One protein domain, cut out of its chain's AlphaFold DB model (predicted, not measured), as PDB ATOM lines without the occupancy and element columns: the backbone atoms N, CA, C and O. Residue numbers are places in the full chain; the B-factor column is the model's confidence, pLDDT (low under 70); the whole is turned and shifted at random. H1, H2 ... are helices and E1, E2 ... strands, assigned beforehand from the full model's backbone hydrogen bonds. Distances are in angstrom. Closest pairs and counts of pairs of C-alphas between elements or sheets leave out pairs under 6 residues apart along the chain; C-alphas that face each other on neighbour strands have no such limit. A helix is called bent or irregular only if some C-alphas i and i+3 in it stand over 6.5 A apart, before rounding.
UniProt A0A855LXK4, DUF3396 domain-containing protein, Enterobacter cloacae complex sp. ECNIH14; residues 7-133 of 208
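What this domain is: This is residues 7 to 133 of the 208 residues of the protein "DUF3396 domain-containing protein" of Enterobacter cloacae complex sp. ECNIH14 (UniProt A0A855LXK4). A small antiparallel sheet, E1, E3 and E2, has the helix H4 packed over one face along its strands, and H6 crosses H4 on the side away from the sheet. H2 and H3 only graze the sheet, while H5 and the link of residues 93 to 112 reach away from this body and make the longest axis. The 127 printed residues hold six named helices and three named strands, in the order H1 E1 H2 H3 E2 E3 H4 H5 H6; the class is mixed, helices and strands. The whole is compact, with a radius of gyration of the C-alphas of 15.2 A, and spans 45 by 36 by 27 A.

How they stand to each other: Start at H1, residues 7 to 12, which touches no helix. Next look at E1, residues 23 to 27, an edge strand antiparallel to E3, residues 58 to 63, at 164 degrees; N 26 and O 59 are within hydrogen-bond range at 2.8 A. On the other side of E3 find E2, residues 50 to 55, antiparallel at 155 degrees, with N 60 and O 53 at 2.8 A; E2 and E3 form a hairpin. Between E1 and E2 the chain passes through H2, residues 28 to 33, and H3, residues 37 to 43, which only graze the sheet: a split strand-helix-strand unit, E3 standing between its two strands, with a right-handed crossover. H4, residues 80 to 92, makes two layers with the sheet, a helix on one face, at a height over the sheet of 9.3 A; on the local plane its line stands at 8 degrees to E3, along the strands. H4 is irregular, with C-alphas 88 and 91 7.5 A apart. H6, residues 124 to 133, touches residues 83 to 87 of H4, about perpendicular at 79 degrees; the closest C-alphas are those of Gln 87 and Ser 127, 5.0 A apart. H5, residues 113 to 120, is apart from H4 and H6. In H3 and H5 every O i to N i+4 pair is within hydrogen-bond range; H1 and H2 have 1 of 2 each, H4 7 of 9 and H6 4 of 6.

Where its parts are: Find C-alpha 7 at (-37.080, -7.198, 0.231), where H1 begins. E1 measures 12.8 A, E2 16.0 A and E3 16.5 A. H4 runs 19.6 A from C-alpha 80 at (-47.135, 14.094, 19.329). H5 measures 10.7 A, and H6 runs 14.8 A to C-alpha 133 at (-53.847, 25.444, 15.534).

The domain as a whole: The C-alphas of Asn 38 and Tyr 106, the two farthest apart, are 46.3 A apart. The printed part has no cut; E3 to H4 and H4 to H5 are long links. Confidence is under 70 at residues 7 to 14, 71, 73 to 75, 97, 102 and 131 to 133.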
ATOM      1  N   THR A   7     -37.366  -7.057   1.678       39.34
ATOM      2  CA  THR A   7     -37.080  -7.198   0.231       39.34
ATOM      3  C   THR A   7     -38.228  -6.682  -0.654       39.34
ATOM      4  O   THR A   7     -37.988  -6.229  -1.767       39.34
ATOM      5  N   LEU A   8     -39.478  -6.698  -0.166       44.84
ATOM      6  CA  LEU A   8     -40.650  -6.176  -0.890       44.84
ATOM      7  C   LEU A   8     -40.967  -4.716  -0.543       44.84
ATOM      8  O   LEU A   8     -41.549  -4.021  -1.375       44.84
ATOM      9  N   GLU A   9     -40.560  -4.237   0.639       53.34
ATOM     10  CA  GLU A   9     -40.681  -2.822   1.019       53.34
ATOM     11  C   GLU A   9     -39.930  -1.931   0.024       53.34
ATOM     12  O   GLU A   9     -40.496  -0.943  -0.411       53.34
ATOM     13  N   GLY A  10     -38.748  -2.321  -0.476       55.47
ATOM     14  CA  GLY A  10     -38.067  -1.566  -1.542       55.47
ATOM     15  C   GLY A  10     -38.898  -1.417  -2.829       55.47
ATOM     16  O   GLY A  10     -38.882  -0.364  -3.460       55.47
ATOM     17  N   GLY A  11     -39.679  -2.443  -3.189       58.41
ATOM     18  CA  GLY A  11     -40.550  -2.429  -4.370       58.41
ATOM     19  C   GLY A  11     -41.869  -1.674  -4.180       58.41
ATOM     20  O   GLY A  11     -42.468  -1.265  -5.166       58.41
ATOM     21  N   ALA A  12     -42.330  -1.478  -2.941       59.78
ATOM     22  CA  ALA A  12     -43.507  -0.661  -2.619       59.78
ATOM     23  C   ALA A  12     -43.134   0.760  -2.152       59.78
ATOM     24  O   ALA A  12     -43.951   1.671  -2.258       59.78
ATOM     25  N   ALA A  13     -41.888   0.981  -1.727       62.38
ATOM     26  CA  ALA A  13     -41.324   2.282  -1.367       62.38
ATOM     27  C   ALA A  13     -41.164   3.221  -2.568       62.38
ATOM     28  O   ALA A  13     -40.816   4.381  -2.377       62.38
ATOM     29  N   VAL A  14     -41.420   2.741  -3.791       69.44
ATOM     30  CA  VAL A  14     -41.613   3.575  -4.992       69.44
ATOM     31  C   VAL A  14     -43.055   4.087  -5.125       69.44
ATOM     32  O   VAL A  14     -43.293   5.055  -5.841       69.44
ATOM     33  N   ILE A  15     -44.014   3.457  -4.434       77.69
ATOM     34  CA  ILE A  15     -45.455   3.748  -4.505       77.69
ATOM     35  C   ILE A  15     -45.862   4.728  -3.398       77.69
ATOM     36  O   ILE A  15     -46.630   5.654  -3.650       77.69
ATOM     37  N   GLY A  16     -45.308   4.584  -2.192       83.31
ATOM     38  CA  GLY A  16     -45.544   5.518  -1.093       83.31
ATOM     39  C   GLY A  16     -44.842   5.117   0.196       83.31
ATOM     40  O   GLY A  16     -44.339   4.003   0.334       83.31
ATOM     41  N   LEU A  17     -44.832   6.030   1.165       86.69
ATOM     42  CA  LEU A  17     -44.284   5.774   2.494       86.69
ATOM     43  C   LEU A  17     -45.270   4.990   3.357       86.69
ATOM     44  O   LEU A  17     -46.463   5.279   3.373       86.69
ATOM     45  N   LYS A  18     -44.769   4.050   4.154       78.88
ATOM     46  CA  LYS A  18     -45.586   3.258   5.082       78.88
ATOM     47  C   LYS A  18     -46.250   4.109   6.175       78.88
ATOM     48  O   LYS A  18     -47.369   3.841   6.588       78.88
ATOM     49  N   GLY A  19     -45.572   5.145   6.660       86.75
ATOM     50  CA  GLY A  19     -46.098   6.051   7.683       86.75
ATOM     51  C   GLY A  19     -45.027   6.519   8.660       86.75
ATOM     52  O   GLY A  19     -43.868   6.125   8.558       86.75
ATOM     53  N   ALA A  20     -45.429   7.360   9.614       92.31
ATOM     54  CA  ALA A  20     -44.511   7.955  10.578       92.31
ATOM     55  C   ALA A  20     -43.969   6.907  11.564       92.31
ATOM     56  O   ALA A  20     -44.731   6.123  12.147       92.31
ATOM     57  N   CYS A  21     -42.654   6.931  11.769       92.06
ATOM     58  CA  CYS A  21     -41.929   6.159  12.776       92.06
ATOM     59  C   CYS A  21     -40.790   7.004  13.376       92.06
ATOM     60  O   CYS A  21     -40.616   8.164  13.004       92.06
ATOM     61  N   TRP A  22     -40.026   6.434  14.318       94.44
ATOM     62  CA  TRP A  22     -38.978   7.171  15.037       94.44
ATOM     63  C   TRP A  22     -37.943   7.812  14.102       94.44
ATOM     64  O   TRP A  22     -37.579   8.965  14.301       94.44
ATOM     65  N   TYR A  23     -37.537   7.093  13.054       95.19
ATOM     66  CA  TYR A  23     -36.668   7.588  11.987       95.19
ATOM     67  C   TYR A  23     -37.386   7.434  10.647       95.19
ATOM     68  O   TYR A  23     -37.354   6.369  10.034       95.19
ATOM     69  N   THR A  24     -38.047   8.496  10.196       94.50
ATOM     70  CA  THR A  24     -38.771   8.492   8.921       94.50
ATOM     71  C   THR A  24     -37.849   9.001   7.816       94.50
ATOM     72  O   THR A  24     -37.465  10.168   7.811       94.50
ATOM     73  N   ILE A  25     -37.469   8.118   6.895       93.06
ATOM     74  CA  ILE A  25     -36.492   8.408   5.838       93.06
ATOM     75  C   ILE A  25     -37.226   8.854   4.571       93.06
ATOM     76  O   ILE A  25     -38.083   8.137   4.055       93.06
ATOM     77  N   LEU A  26     -36.859  10.024   4.057       92.44
ATOM     78  CA  LEU A  26     -37.389  10.611   2.833       92.44
ATOM     79  C   LEU A  26     -36.276  10.672   1.790       92.44
ATOM     80  O   LEU A  26     -35.220  11.253   2.030       92.44
ATOM     81  N   GLY A  27     -36.500  10.052   0.635       91.38
ATOM     82  CA  GLY A  27     -35.640  10.229  -0.537       91.38
ATOM     83  C   GLY A  27     -36.007  11.490  -1.321       91.38
ATOM     84  O   GLY A  27     -37.136  11.973  -1.208       91.38
ATOM     85  N   ASN A  28     -35.102  11.970  -2.177       91.06
ATOM     86  CA  ASN A  28     -35.336  13.124  -3.057       91.06
ATOM     87  C   ASN A  28     -36.682  13.066  -3.815       91.06
ATOM     88  O   ASN A  28     -37.409  14.055  -3.759       91.06
ATOM     89  N   PRO A  29     -37.116  11.927  -4.405       89.81
ATOM     90  CA  PRO A  29     -38.408  11.869  -5.104       89.81
ATOM     91  C   PRO A  29     -39.622  12.138  -4.202       89.81
ATOM     92  O   PRO A  29     -40.656  12.626  -4.658       89.81
ATOM     93  N   TRP A  30     -39.521  11.799  -2.914       91.06
ATOM     94  CA  TRP A  30     -40.569  12.081  -1.933       91.06
ATOM     95  C   TRP A  30     -40.508  13.528  -1.462       91.06
ATOM     96  O   TRP A  30     -41.552  14.155  -1.314       91.06
ATOM     97  N   LEU A  31     -39.305  14.081  -1.297       90.94
ATOM     98  CA  LEU A  31     -39.121  15.493  -0.969       90.94
ATOM     99  C   LEU A  31     -39.645  16.415  -2.065       90.94
ATOM    100  O   LEU A  31     -40.311  17.389  -1.746       90.94
ATOM    101  N   GLU A  32     -39.425  16.092  -3.338       89.56
ATOM    102  CA  GLU A  32     -39.969  16.857  -4.469       89.56
ATOM    103  C   GLU A  32     -41.502  16.946  -4.414       89.56
ATOM    104  O   GLU A  32     -42.074  18.018  -4.605       89.56
ATOM    105  N   LYS A  33     -42.179  15.844  -4.061       90.38
ATOM    106  CA  LYS A  33     -43.637  15.822  -3.838       90.38
ATOM    107  C   LYS A  33     -44.070  16.603  -2.590       90.38
ATOM    108  O   LYS A  33     -45.233  16.979  -2.490       90.38
ATOM    109  N   LEU A  34     -43.147  16.851  -1.662       90.44
ATOM    110  CA  LEU A  34     -43.319  17.683  -0.470       90.44
ATOM    111  C   LEU A  34     -42.757  19.105  -0.658       90.44
ATOM    112  O   LEU A  34     -42.469  19.767   0.328       90.44
ATOM    113  N   VAL A  35     -42.583  19.583  -1.899       89.44
ATOM    114  CA  VAL A  35     -42.078  20.941  -2.219       89.44
ATOM    115  C   VAL A  35     -40.599  21.171  -1.827       89.44
ATOM    116  O   VAL A  35     -40.033  22.236  -2.062       89.44
ATOM    117  N   GLY A  36     -39.921  20.137  -1.325       88.81
ATOM    118  CA  GLY A  36     -38.494  20.116  -1.020       88.81
ATOM    119  C   GLY A  36     -38.159  20.242   0.469       88.81
ATOM    120  O   GLY A  36     -39.010  20.472   1.325       88.81
ATOM    121  N   GLU A  37     -36.869  20.101   0.780       89.81
ATOM    122  CA  GLU A  37     -36.339  20.113   2.153       89.81
ATOM    123  C   GLU A  37     -36.656  21.411   2.914       89.81
ATOM    124  O   GLU A  37     -36.984  21.359   4.095       89.81
ATOM    125  N   ASN A  38     -36.647  22.564   2.234       88.94
ATOM    126  CA  ASN A  38     -36.968  23.855   2.852       88.94
ATOM    127  C   ASN A  38     -38.423  23.942   3.342       88.94
ATOM    128  O   ASN A  38     -38.679  24.564   4.372       88.94
ATOM    129  N   ASP A  39     -39.377  23.337   2.623       89.31
ATOM    130  CA  ASP A  39     -40.782  23.307   3.054       89.31
ATOM    131  C   ASP A  39     -40.951  22.395   4.272       89.31
ATOM    132  O   ASP A  39     -41.579  22.770   5.261       89.31
ATOM    133  N   VAL A  40     -40.297  21.230   4.248       92.50
ATOM    134  CA  VAL A  40     -40.252  20.316   5.395       92.50
ATOM    135  C   VAL A  40     -39.637  21.003   6.619       92.50
ATOM    136  O   VAL A  40     -40.219  20.947   7.698       92.50
ATOM    137  N   ALA A  41     -38.512  21.704   6.457       91.94
ATOM    138  CA  ALA A  41     -37.867  22.452   7.534       91.94
ATOM    139  C   ALA A  41     -38.779  23.554   8.098       91.94
ATOM    140  O   ALA A  41     -38.903  23.688   9.314       91.94
ATOM    141  N   ARG A  42     -39.476  24.301   7.230       91.56
ATOM    142  CA  ARG A  42     -40.449  25.333   7.628       91.56
ATOM    143  C   ARG A  42     -41.571  24.748   8.484       91.56
ATOM    144  O   ARG A  42     -41.850  25.277   9.555       91.56
ATOM    145  N   ARG A  43     -42.176  23.632   8.060       91.38
ATOM    146  CA  ARG A  43     -43.251  22.949   8.810       91.38
ATOM    147  C   ARG A  43     -42.794  22.401  10.164       91.38
ATOM    148  O   ARG A  43     -43.632  22.112  11.015       91.38
ATOM    149  N   LEU A  44     -41.485  22.235  10.357       93.38
ATOM    150  CA  LEU A  44     -40.866  21.784  11.604       93.38
ATOM    151  C   LEU A  44     -40.348  22.929  12.480       93.38
ATOM    152  O   LEU A  44     -39.906  22.665  13.595       93.38
ATOM    153  N   ALA A  45     -40.419  24.187  12.030       90.06
ATOM    154  CA  ALA A  45     -39.860  25.329  12.756       90.06
ATOM    155  C   ALA A  45     -40.396  25.449  14.196       90.06
ATOM    156  O   ALA A  45     -39.651  25.803  15.107       90.06
ATOM    157  N   ASN A  46     -41.663  25.078  14.405       88.62
ATOM    158  CA  ASN A  46     -42.333  25.094  15.710       88.62
ATOM    159  C   ASN A  46     -42.267  23.742  16.454       88.62
ATOM    160  O   ASN A  46     -42.992  23.534  17.421       88.62
ATOM    161  N   THR A  47     -41.451  22.789  15.997       94.25
ATOM    162  CA  THR A  47     -41.294  21.461  16.620       94.25
ATOM    163  C   THR A  47     -39.817  21.036  16.602       94.25
ATOM    164  O   THR A  47     -39.450  20.086  15.902       94.25
ATOM    165  N   PRO A  48     -38.942  21.750  17.342       93.25
ATOM    166  CA  PRO A  48     -37.492  21.526  17.329       93.25
ATOM    167  C   PRO A  48     -37.069  20.144  17.850       93.25
ATOM    168  O   PRO A  48     -35.940  19.714  17.624       93.25
ATOM    169  N   GLU A  49     -37.961  19.421  18.528       96.31
ATOM    170  CA  GLU A  49     -37.749  18.043  18.970       96.31
ATOM    171  C   GLU A  49     -37.648  17.059  17.796       96.31
ATOM    172  O   GLU A  49     -37.140  15.948  17.969       96.31
ATOM    173  N   ILE A  50     -38.126  17.432  16.604       97.56
ATOM    174  CA  ILE A  50     -37.933  16.646  15.386       97.56
ATOM    175  C   ILE A  50     -36.668  17.133  14.689       97.56
ATOM    176  O   ILE A  50     -36.637  18.217  14.108       97.56
ATOM    177  N   SER A  51     -35.623  16.307  14.687       96.94
ATOM    178  CA  SER A  51     -34.400  16.629  13.950       96.94
ATOM    179  C   SER A  51     -34.553  16.297  12.468       96.94
ATOM    180  O   SER A  51     -34.985  15.197  12.112       96.94
ATOM    181  N   LEU A  52     -34.131  17.226  11.613       96.44
ATOM    182  CA  LEU A  52     -33.996  17.036  10.172       96.44
ATOM    183  C   LEU A  52     -32.529  16.724   9.851       96.44
ATOM    184  O   LEU A  52     -31.663  17.583   9.997       96.44
ATOM    185  N   LEU A  53     -32.238  15.482   9.466       96.44
ATOM    186  CA  LEU A  53     -30.877  15.013   9.193       96.44
ATOM    187  C   LEU A  53     -30.710  14.763   7.692       96.44
ATOM    188  O   LEU A  53     -31.291  13.817   7.158       96.44
ATOM    189  N   SER A  54     -29.918  15.582   7.007       94.12
ATOM    190  CA  SER A  54     -29.687  15.440   5.566       94.12
ATOM    191  C   SER A  54     -28.694  14.305   5.258       94.12
ATOM    192  O   SER A  54     -27.752  14.046   6.011       94.12
ATOM    193  N   TYR A  55     -28.890  13.621   4.132       93.44
ATOM    194  CA  TYR A  55     -27.964  12.640   3.556       93.44
ATOM    195  C   TYR A  55     -27.932  12.792   2.028       93.44
ATOM    196  O   TYR A  55     -28.752  13.500   1.455       93.44
ATOM    197  N   ASN A  56     -27.005  12.113   1.342       90.44
ATOM    198  CA  ASN A  56     -26.745  12.337  -0.092       90.44
ATOM    199  C   ASN A  56     -27.984  12.302  -1.008       90.44
ATOM    200  O   ASN A  56     -27.959  12.922  -2.065       90.44
ATOM    201  N   ASN A  57     -29.041  11.573  -0.637       90.62
ATOM    202  CA  ASN A  57     -30.237  11.402  -1.463       90.62
ATOM    203  C   ASN A  57     -31.541  11.743  -0.726       90.62
ATOM    204  O   ASN A  57     -32.587  11.204  -1.090       90.62
ATOM    205  N   GLY A  58     -31.490  12.598   0.300       93.88
ATOM    206  CA  GLY A  58     -32.686  13.136   0.942       93.88
ATOM    207  C   GLY A  58     -32.476  13.509   2.406       93.88
ATOM    208  O   GLY A  58     -31.395  13.940   2.801       93.88
ATOM    209  N   VAL A  59     -33.511  13.318   3.224       95.75
ATOM    210  CA  VAL A  59     -33.491  13.662   4.654       95.75
ATOM    211  C   VAL A  59     -34.105  12.579   5.532       95.75
ATOM    212  O   VAL A  59     -34.894  11.748   5.086       95.75
ATOM    213  N   ILE A  60     -33.764  12.610   6.812       96.88
ATOM    214  CA  ILE A  60     -34.336  11.759   7.845       96.88
ATOM    215  C   ILE A  60     -35.007  12.656   8.880       96.88
ATOM    216  O   ILE A  60     -34.373  13.553   9.429       96.88
ATOM    217  N   LEU A  61     -36.280  12.388   9.158       97.19
ATOM    218  CA  LEU A  61     -37.025  12.987  10.260       97.19
ATOM    219  C   LEU A  61     -36.865  12.097  11.495       97.19
ATOM    220  O   LEU A  61     -37.420  10.994  11.534       97.19
ATOM    221  N   LYS A  62     -36.093  12.552  12.486       97.44
ATOM    222  CA  LYS A  62     -35.897  11.862  13.770       97.44
ATOM    223  C   LYS A  62     -36.852  12.445  14.811       97.44
ATOM    224  O   LYS A  62     -36.705  13.599  15.196       97.44
ATOM    225  N   ALA A  63     -37.812  11.652  15.277       96.50
ATOM    226  CA  ALA A  63     -38.787  12.062  16.286       96.50
ATOM    227  C   ALA A  63     -38.209  11.981  17.707       96.50
ATOM    228  O   ALA A  63     -38.375  10.965  18.380       96.50
ATOM    229  N   GLY A  64     -37.571  13.055  18.172       95.56
ATOM    230  CA  GLY A  64     -37.037  13.148  19.527       95.56
ATOM    231  C   GLY A  64     -35.791  12.292  19.765       95.56
ATOM    232  O   GLY A  64     -35.416  11.424  18.973       95.56
ATOM    233  N   GLU A  65     -35.139  12.540  20.899       94.56
ATOM    234  CA  GLU A  65     -33.918  11.826  21.295       94.56
ATOM    235  C   GLU A  65     -34.167  10.392  21.762       94.56
ATOM    236  O   GLU A  65     -33.304   9.530  21.608       94.56
ATOM    237  N   LEU A  66     -35.355  10.127  22.303       92.19
ATOM    238  CA  LEU A  66     -35.769   8.808  22.767       92.19
ATOM    239  C   LEU A  66     -36.822   8.226  21.825       92.19
ATOM    240  O   LEU A  66     -37.597   8.987  21.239       92.19
ATOM    241  N   PRO A  67     -36.884   6.888  21.691       87.75
ATOM    242  CA  PRO A  67     -37.933   6.267  20.907       87.75
ATOM    243  C   PRO A  67     -39.305   6.653  21.473       87.75
ATOM    244  O   PRO A  67     -39.461   6.743  22.696       87.75
ATOM    245  N   PRO A  68     -40.310   6.856  20.605       84.31
ATOM    246  CA  PRO A  68     -41.673   7.082  21.055       84.31
ATOM    247  C   PRO A  68     -42.159   5.886  21.883       84.31
ATOM    248  O   PRO A  68     -41.666   4.765  21.725       84.31
ATOM    249  N   GLY A  69     -43.152   6.129  22.743       79.25
ATOM    250  CA  GLY A  69     -43.798   5.074  23.524       79.25
ATOM    251  C   GLY A  69     -44.248   3.905  22.645       79.25
ATOM    252  O   GLY A  69     -44.571   4.074  21.463       79.25
ATOM    253  N   LEU A  70     -44.272   2.702  23.222       71.69
ATOM    254  CA  LEU A  70     -44.623   1.473  22.500       71.69
ATOM    255  C   LEU A  70     -46.115   1.399  22.126       71.69
ATOM    256  O   LEU A  70     -46.541   0.421  21.512       71.69
ATOM    257  N   GLY A  71     -46.895   2.436  22.450       64.62
ATOM    258  CA  GLY A  71     -48.270   2.589  22.001       64.62
ATOM    259  C   GLY A  71     -49.240   1.790  22.855       64.62
ATOM    260  O   GLY A  71     -50.173   1.184  22.319       64.62
ATOM    261  N   GLU A  72     -49.044   1.769  24.180       71.75
ATOM    262  CA  GLU A  72     -50.052   1.223  25.090       71.75
ATOM    263  C   GLU A  72     -51.263   2.170  25.117       71.75
ATOM    264  O   GLU A  72     -51.420   2.982  26.019       71.75
ATOM    265  N   MET A  73     -52.148   2.038  24.122       61.31
ATOM    266  CA  MET A  73     -53.297   2.920  23.839       61.31
ATOM    267  C   MET A  73     -54.206   3.218  25.045       61.31
ATOM    268  O   MET A  73     -54.943   4.197  25.039       61.31
ATOM    269  N   LYS A  74     -54.214   2.351  26.068       67.56
ATOM    270  CA  LYS A  74     -55.022   2.532  27.285       67.56
ATOM    271  C   LYS A  74     -54.378   3.465  28.314       67.56
ATOM    272  O   LYS A  74     -55.079   3.933  29.205       67.56
ATOM    273  N   LYS A  75     -53.064   3.674  28.238       66.88
ATOM    274  CA  LYS A  75     -52.284   4.463  29.202       66.88
ATOM    275  C   LYS A  75     -51.567   5.640  28.555       66.88
ATOM    276  O   LYS A  75     -51.327   6.641  29.217       66.88
ATOM    277  N   GLU A  76     -51.234   5.515  27.277       72.88
ATOM    278  CA  GLU A  76     -50.461   6.484  26.517       72.88
ATOM    279  C   GLU A  76     -51.346   7.103  25.430       72.88
ATOM    280  O   GLU A  76     -52.049   6.398  24.705       72.88
ATOM    281  N   GLY A  77     -51.310   8.432  25.324       83.44
ATOM    282  CA  GLY A  77     -51.909   9.149  24.200       83.44
ATOM    283  C   GLY A  77     -51.130   8.938  22.898       83.44
ATOM    284  O   GLY A  77     -50.098   8.263  22.860       83.44
ATOM    285  N   LEU A  78     -51.607   9.549  21.811       88.88
ATOM    286  CA  LEU A  78     -50.877   9.521  20.544       88.88
ATOM    287  C   LEU A  78     -49.537  10.269  20.690       88.88
ATOM    288  O   LEU A  78     -49.530  11.386  21.205       88.88
ATOM    289  N   PRO A  79     -48.411   9.700  20.222       91.19
ATOM    290  CA  PRO A  79     -47.101  10.341  20.300       91.19
ATOM    291  C   PRO A  79     -47.065  11.623  19.444       91.19
ATOM    292  O   PRO A  79     -47.088  11.514  18.211       91.19
ATOM    293  N   PRO A  80     -46.953  12.828  20.047       92.62
ATOM    294  CA  PRO A  80     -47.135  14.094  19.329       92.62
ATOM    295  C   PRO A  80     -46.164  14.288  18.159       92.62
ATOM    296  O   PRO A  80     -46.563  14.718  17.080       92.62
ATOM    297  N   LEU A  81     -44.901  13.881  18.326       95.12
ATOM    298  CA  LEU A  81     -43.887  14.001  17.273       95.12
ATOM    299  C   LEU A  81     -44.209  13.124  16.055       95.12
ATOM    300  O   LEU A  81     -44.007  13.544  14.919       95.12
ATOM    301  N   LEU A  82     -44.768  11.925  16.263       94.75
ATOM    302  CA  LEU A  82     -45.197  11.083  15.142       94.75
ATOM    303  C   LEU A  82     -46.460  11.628  14.476       94.75
ATOM    304  O   LEU A  82     -46.598  11.479  13.265       94.75
ATOM    305  N   VAL A  83     -47.351  12.277  15.231       95.06
ATOM    306  CA  VAL A  83     -48.515  12.981  14.673       95.06
ATOM    307  C   VAL A  83     -48.063  14.145  13.782       95.06
ATOM    308  O   VAL A  83     -48.580  14.288  12.672       95.06
ATOM    309  N   LYS A  84     -47.054  14.922  14.201       96.38
ATOM    310  CA  LYS A  84     -46.476  16.005  13.385       96.38
ATOM    311  C   LYS A  84     -45.770  15.472  12.136       96.38
ATOM    312  O   LYS A  84     -46.018  15.959  11.038       96.38
ATOM    313  N   ILE A  85     -44.956  14.418  12.254       96.25
ATOM    314  CA  ILE A  85     -44.346  13.770  11.076       96.25
ATOM    315  C   ILE A  85     -45.433  13.258  10.127       96.25
ATOM    316  O   ILE A  85     -45.333  13.461   8.920       96.25
ATOM    317  N   ASN A  86     -46.483  12.628  10.660       95.62
ATOM    318  CA  ASN A  86     -47.599  12.120   9.870       95.62
ATOM    319  C   ASN A  86     -48.295  13.220   9.062       95.62
ATOM    320  O   ASN A  86     -48.592  12.998   7.892       95.62
ATOM    321  N   GLN A  87     -48.499  14.397   9.662       95.31
ATOM    322  CA  GLN A  87     -49.042  15.577   8.985       95.31
ATOM    323  C   GLN A  87     -48.203  15.935   7.748       95.31
ATOM    324  O   GLN A  87     -48.747  16.113   6.661       95.31
ATOM    325  N   ILE A  88     -46.874  15.963   7.899       95.38
ATOM    326  CA  ILE A  88     -45.935  16.320   6.826       95.38
ATOM    327  C   ILE A  88     -45.934  15.270   5.710       95.38
ATOM    328  O   ILE A  88     -46.029  15.619   4.538       95.38
ATOM    329  N   ILE A  89     -45.840  13.983   6.050       94.81
ATOM    330  CA  ILE A  89     -45.670  12.922   5.046       94.81
ATOM    331  C   ILE A  89     -46.984  12.442   4.421       94.81
ATOM    332  O   ILE A  89     -46.956  11.618   3.506       94.81
ATOM    333  N   ARG A  90     -48.140  12.915   4.901       94.19
ATOM    334  CA  ARG A  90     -49.463  12.483   4.426       94.19
ATOM    335  C   ARG A  90     -49.603  12.492   2.892       94.19
ATOM    336  O   ARG A  90     -50.103  11.491   2.382       94.19
ATOM    337  N   PRO A  91     -49.143  13.517   2.139       92.56
ATOM    338  CA  PRO A  91     -49.274  13.548   0.676       92.56
ATOM    339  C   PRO A  91     -48.483  12.460  -0.063       92.56
ATOM    340  O   PRO A  91     -48.773  12.160  -1.217       92.56
ATOM    341  N   VAL A  92     -47.468  11.886   0.584       91.56
ATOM    342  CA  VAL A  92     -46.562  10.881   0.005       91.56
ATOM    343  C   VAL A  92     -46.703   9.509   0.661       91.56
ATOM    344  O   VAL A  92     -45.933   8.588   0.377       91.56
ATOM    345  N   ARG A  93     -47.676   9.355   1.561       89.56
ATOM    346  CA  ARG A  93     -47.949   8.096   2.243       89.56
ATOM    347  C   ARG A  93     -48.688   7.143   1.309       89.56
ATOM    348  O   ARG A  93     -49.495   7.545   0.479       89.56
ATOM    349  N   TYR A  94     -48.410   5.864   1.477       84.50
ATOM    350  CA  TYR A  94     -49.105   4.782   0.811       84.50
ATOM    351  C   TYR A  94     -50.603   4.808   1.162       84.50
ATOM    352  O   TYR A  94     -50.961   4.839   2.343       84.50
ATOM    353  N   ASP A  95     -51.467   4.783   0.142       81.50
ATOM    354  CA  ASP A  95     -52.932   4.837   0.306       81.50
ATOM    355  C   ASP A  95     -53.677   3.702  -0.422       81.50
ATOM    356  O   ASP A  95     -54.903   3.693  -0.516       81.50
ATOM    357  N   GLU A  96     -52.951   2.705  -0.934       76.62
ATOM    358  CA  GLU A  96     -53.569   1.577  -1.632       76.62
ATOM    359  C   GLU A  96     -53.984   0.445  -0.671       76.62
ATOM    360  O   GLU A  96     -53.315   0.169   0.325       76.62
ATOM    361  N   PRO A  97     -55.060  -0.305  -0.965       69.44
ATOM    362  CA  PRO A  97     -55.554  -1.361  -0.085       69.44
ATOM    363  C   PRO A  97     -54.716  -2.647  -0.206       69.44
ATOM    364  O   PRO A  97     -55.112  -3.628  -0.846       69.44
ATOM    365  N   ARG A  98     -53.562  -2.667   0.467       75.00
ATOM    366  CA  ARG A  98     -52.706  -3.849   0.668       75.00
ATOM    367  C   ARG A  98     -52.665  -4.215   2.145       75.00
ATOM    368  O   ARG A  98     -52.723  -3.344   2.995       75.00
ATOM    369  N   SER A  99     -52.576  -5.507   2.440       78.69
ATOM    370  CA  SER A  99     -52.378  -5.979   3.810       78.69
ATOM    371  C   SER A  99     -50.928  -5.770   4.259       78.69
ATOM    372  O   SER A  99     -50.014  -6.115   3.509       78.69
ATOM    373  N   LEU A 100     -50.716  -5.279   5.486       77.75
ATOM    374  CA  LEU A 100     -49.401  -5.274   6.149       77.75
ATOM    375  C   LEU A 100     -48.847  -6.686   6.354       77.75
ATOM    376  O   LEU A 100     -47.637  -6.884   6.349       77.75
ATOM    377  N   HIS A 101     -49.729  -7.666   6.549       76.56
ATOM    378  CA  HIS A 101     -49.352  -9.058   6.766       76.56
ATOM    379  C   HIS A 101     -49.661  -9.897   5.526       76.56
ATOM    380  O   HIS A 101     -50.759  -9.820   4.969       76.56
ATOM    381  N   PHE A 102     -48.708 -10.733   5.120       68.62
ATOM    382  CA  PHE A 102     -48.872 -11.652   3.987       68.62
ATOM    383  C   PHE A 102     -49.418 -13.020   4.389       68.62
ATOM    384  O   PHE A 102     -50.079 -13.674   3.588       68.62
ATOM    385  N   TYR A 103     -49.127 -13.463   5.611       70.44
ATOM    386  CA  TYR A 103     -49.497 -14.784   6.094       70.44
ATOM    387  C   TYR A 103     -49.627 -14.785   7.617       70.44
ATOM    388  O   TYR A 103     -48.840 -14.140   8.312       70.44
ATOM    389  N   SER A 104     -50.587 -15.554   8.120       70.81
ATOM    390  CA  SER A 104     -50.713 -15.929   9.525       70.81
ATOM    391  C   SER A 104     -51.206 -17.366   9.601       70.81
ATOM    392  O   SER A 104     -52.114 -17.754   8.867       70.81
ATOM    393  N   SER A 105     -50.638 -18.146  10.519       75.19
ATOM    394  CA  SER A 105     -51.142 -19.478  10.867       75.19
ATOM    395  C   SER A 105     -52.412 -19.429  11.724       75.19
ATOM    396  O   SER A 105     -53.048 -20.459  11.929       75.19
ATOM    397  N   TYR A 106     -52.774 -18.249  12.237       74.88
ATOM    398  CA  TYR A 106     -53.943 -18.022  13.083       74.88
ATOM    399  C   TYR A 106     -54.884 -17.004  12.441       74.88
ATOM    400  O   TYR A 106     -54.468 -15.892  12.088       74.88
ATOM    401  N   GLU A 107     -56.164 -17.360  12.330       71.38
ATOM    402  CA  GLU A 107     -57.202 -16.445  11.855       71.38
ATOM    403  C   GLU A 107     -57.321 -15.226  12.782       71.38
ATOM    404  O   GLU A 107     -57.084 -15.312  13.988       71.38
ATOM    405  N   ASN A 108     -57.670 -14.071  12.211       72.31
ATOM    406  CA  ASN A 108     -57.925 -12.807  12.920       72.31
ATOM    407  C   ASN A 108     -56.751 -12.200  13.716       72.31
ATOM    408  O   ASN A 108     -56.933 -11.186  14.382       72.31
ATOM    409  N   HIS A 109     -55.537 -12.746  13.601       76.56
ATOM    410  CA  HIS A 109     -54.317 -12.183  14.206       76.56
ATOM    411  C   HIS A 109     -53.451 -11.410  13.201       76.56
ATOM    412  O   HIS A 109     -52.305 -11.059  13.478       76.56
ATOM    413  N   GLN A 110     -53.997 -11.151  12.013       81.69
ATOM    414  CA  GLN A 110     -53.315 -10.435  10.950       81.69
ATOM    415  C   GLN A 110     -54.032  -9.150  10.577       81.69
ATOM    416  O   GLN A 110     -55.259  -9.053  10.650       81.69
ATOM    417  N   PHE A 111     -53.254  -8.183  10.103       82.62
ATOM    418  CA  PHE A 111     -53.836  -7.093   9.355       82.62
ATOM    419  C   PHE A 111     -54.551  -7.649   8.118       82.62
ATOM    420  O   PHE A 111     -54.084  -8.583   7.471       82.62
ATOM    421  N   ASN A 112     -55.712  -7.087   7.817       85.00
ATOM    422  CA  ASN A 112     -56.368  -7.205   6.528       85.00
ATOM    423  C   ASN A 112     -56.253  -5.842   5.826       85.00
ATOM    424  O   ASN A 112     -55.633  -4.913   6.353       85.00
ATOM    425  N   LYS A 113     -56.825  -5.701   4.628       85.38
ATOM    426  CA  LYS A 113     -56.769  -4.430   3.885       85.38
ATOM    427  C   LYS A 113     -57.352  -3.265   4.695       85.38
ATOM    428  O   LYS A 113     -56.752  -2.201   4.751       85.38
ATOM    429  N   GLU A 114     -58.480  -3.478   5.366       88.38
ATOM    430  CA  GLU A 114     -59.159  -2.439   6.144       88.38
ATOM    431  C   GLU A 114     -58.365  -2.047   7.399       88.38
ATOM    432  O   GLU A 114     -58.105  -0.867   7.624       88.38
ATOM    433  N   SER A 115     -57.932  -3.020   8.207       87.06
ATOM    434  CA  SER A 115     -57.148  -2.739   9.412       87.06
ATOM    435  C   SER A 115     -55.763  -2.181   9.082       87.06
ATOM    436  O   SER A 115     -55.235  -1.390   9.861       87.06
ATOM    437  N   THR A 116     -55.202  -2.510   7.915       85.88
ATOM    438  CA  THR A 116     -53.979  -1.869   7.407       85.88
ATOM    439  C   THR A 116     -54.204  -0.385   7.153       85.88
ATOM    440  O   THR A 116     -53.429   0.443   7.626       85.88
ATOM    441  N   MET A 117     -55.288  -0.023   6.466       87.25
ATOM    442  CA  MET A 117     -55.598   1.387   6.233       87.25
ATOM    443  C   MET A 117     -55.861   2.133   7.542       87.25
ATOM    444  O   MET A 117     -55.391   3.258   7.700       87.25
ATOM    445  N   LYS A 118     -56.525   1.497   8.517       89.44
ATOM    446  CA  LYS A 118     -56.663   2.058   9.873       89.44
ATOM    447  C   LYS A 118     -55.301   2.295  10.527       89.44
ATOM    448  O   LYS A 118     -55.098   3.341  11.133       89.44
ATOM    449  N   TRP A 119     -54.348   1.376  10.369       87.62
ATOM    450  CA  TRP A 119     -52.988   1.554  10.881       87.62
ATOM    451  C   TRP A 119     -52.251   2.721  10.218       87.62
ATOM    452  O   TRP A 119     -51.632   3.526  10.916       87.62
ATOM    453  N   TYR A 120     -52.320   2.848   8.891       87.69
ATOM    454  CA  TYR A 120     -51.681   3.956   8.176       87.69
ATOM    455  C   TYR A 120     -52.285   5.310   8.532       87.69
ATOM    456  O   TYR A 120     -51.543   6.271   8.704       87.69
ATOM    457  N   ARG A 121     -53.605   5.368   8.726       91.31
ATOM    458  CA  ARG A 121     -54.350   6.594   9.043       91.31
ATOM    459  C   ARG A 121     -54.481   6.875  10.541       91.31
ATOM    460  O   ARG A 121     -55.146   7.834  10.913       91.31
ATOM    461  N   ARG A 122     -53.838   6.085  11.411       91.25
ATOM    462  CA  ARG A 122     -53.999   6.153  12.881       91.25
ATOM    463  C   ARG A 122     -53.717   7.525  13.506       91.25
ATOM    464  O   ARG A 122     -54.118   7.765  14.636       91.25
ATOM    465  N   PHE A 123     -53.002   8.395  12.794       93.00
ATOM    466  CA  PHE A 123     -52.668   9.745  13.239       93.00
ATOM    467  C   PHE A 123     -53.418  10.842  12.476       93.00
ATOM    468  O   PHE A 123     -53.254  12.002  12.817       93.00
ATOM    469  N   ASP A 124     -54.227  10.518  11.464       94.25
ATOM    470  CA  ASP A 124     -54.779  11.518  10.538       94.25
ATOM    471  C   ASP A 124     -55.723  12.506  11.215       94.25
ATOM    472  O   ASP A 124     -55.639  13.700  10.942       94.25
ATOM    473  N   GLU A 125     -56.583  12.024  12.115       93.75
ATOM    474  CA  GLU A 125     -57.489  12.886  12.880       93.75
ATOM    475  C   GLU A 125     -56.700  13.866  13.751       93.75
ATOM    476  O   GLU A 125     -56.939  15.068  13.698       93.75
ATOM    477  N   ALA A 126     -55.698  13.376  14.487       93.25
ATOM    478  CA  ALA A 126     -54.852  14.217  15.327       93.25
ATOM    479  C   ALA A 126     -53.988  15.186  14.500       93.25
ATOM    480  O   ALA A 126     -53.835  16.342  14.876       93.25
ATOM    481  N   SER A 127     -53.459  14.746  13.353       93.69
ATOM    482  CA  SER A 127     -52.690  15.597  12.440       93.69
ATOM    483  C   SER A 127     -53.548  16.724  11.858       93.69
ATOM    484  O   SER A 127     -53.049  17.831  11.715       93.69
ATOM    485  N   ALA A 128     -54.821  16.466  11.543       92.25
ATOM    486  CA  ALA A 128     -55.727  17.481  11.002       92.25
ATOM    487  C   ALA A 128     -56.068  18.581  12.020       92.25
ATOM    488  O   ALA A 128     -56.341  19.712  11.629       92.25
ATOM    489  N   LEU A 129     -56.032  18.273  13.321       90.50
ATOM    490  CA  LEU A 129     -56.221  19.275  14.374       90.50
ATOM    491  C   LEU A 129     -55.015  20.221  14.489       90.50
ATOM    492  O   LEU A 129     -55.203  21.394  14.792       90.50
ATOM    493  N   LEU A 130     -53.801  19.765  14.162       87.12
ATOM    494  CA  LEU A 130     -52.616  20.633  14.144       87.12
ATOM    495  C   LEU A 130     -52.715  21.732  13.075       87.12
ATOM    496  O   LEU A 130     -52.254  22.842  13.311       87.12
ATOM    497  N   ASP A 131     -53.341  21.449  11.924       67.75
ATOM    498  CA  ASP A 131     -53.585  22.455  10.874       67.75
ATOM    499  C   ASP A 131     -54.550  23.558  11.347       67.75
ATOM    500  O   ASP A 131     -54.502  24.676  10.846       67.75
ATOM    501  N   SER A 132     -55.430  23.258  12.312       60.62
ATOM    502  CA  SER A 132     -56.368  24.237  12.884       60.62
ATOM    503  C   SER A 132     -55.758  25.116  13.978       60.62
ATOM    504  O   SER A 132     -56.357  26.123  14.353       60.62
ATOM    505  N   GLU A 133     -54.577  24.740  14.478       52.38
ATOM    506  CA  GLU A 133     -53.847  25.444  15.534       52.38
ATOM    507  C   GLU A 133     -52.683  26.292  15.009       52.38
ATOM    508  O   GLU A 133     -52.133  27.073  15.784       52.38
TER     509      GLU A 133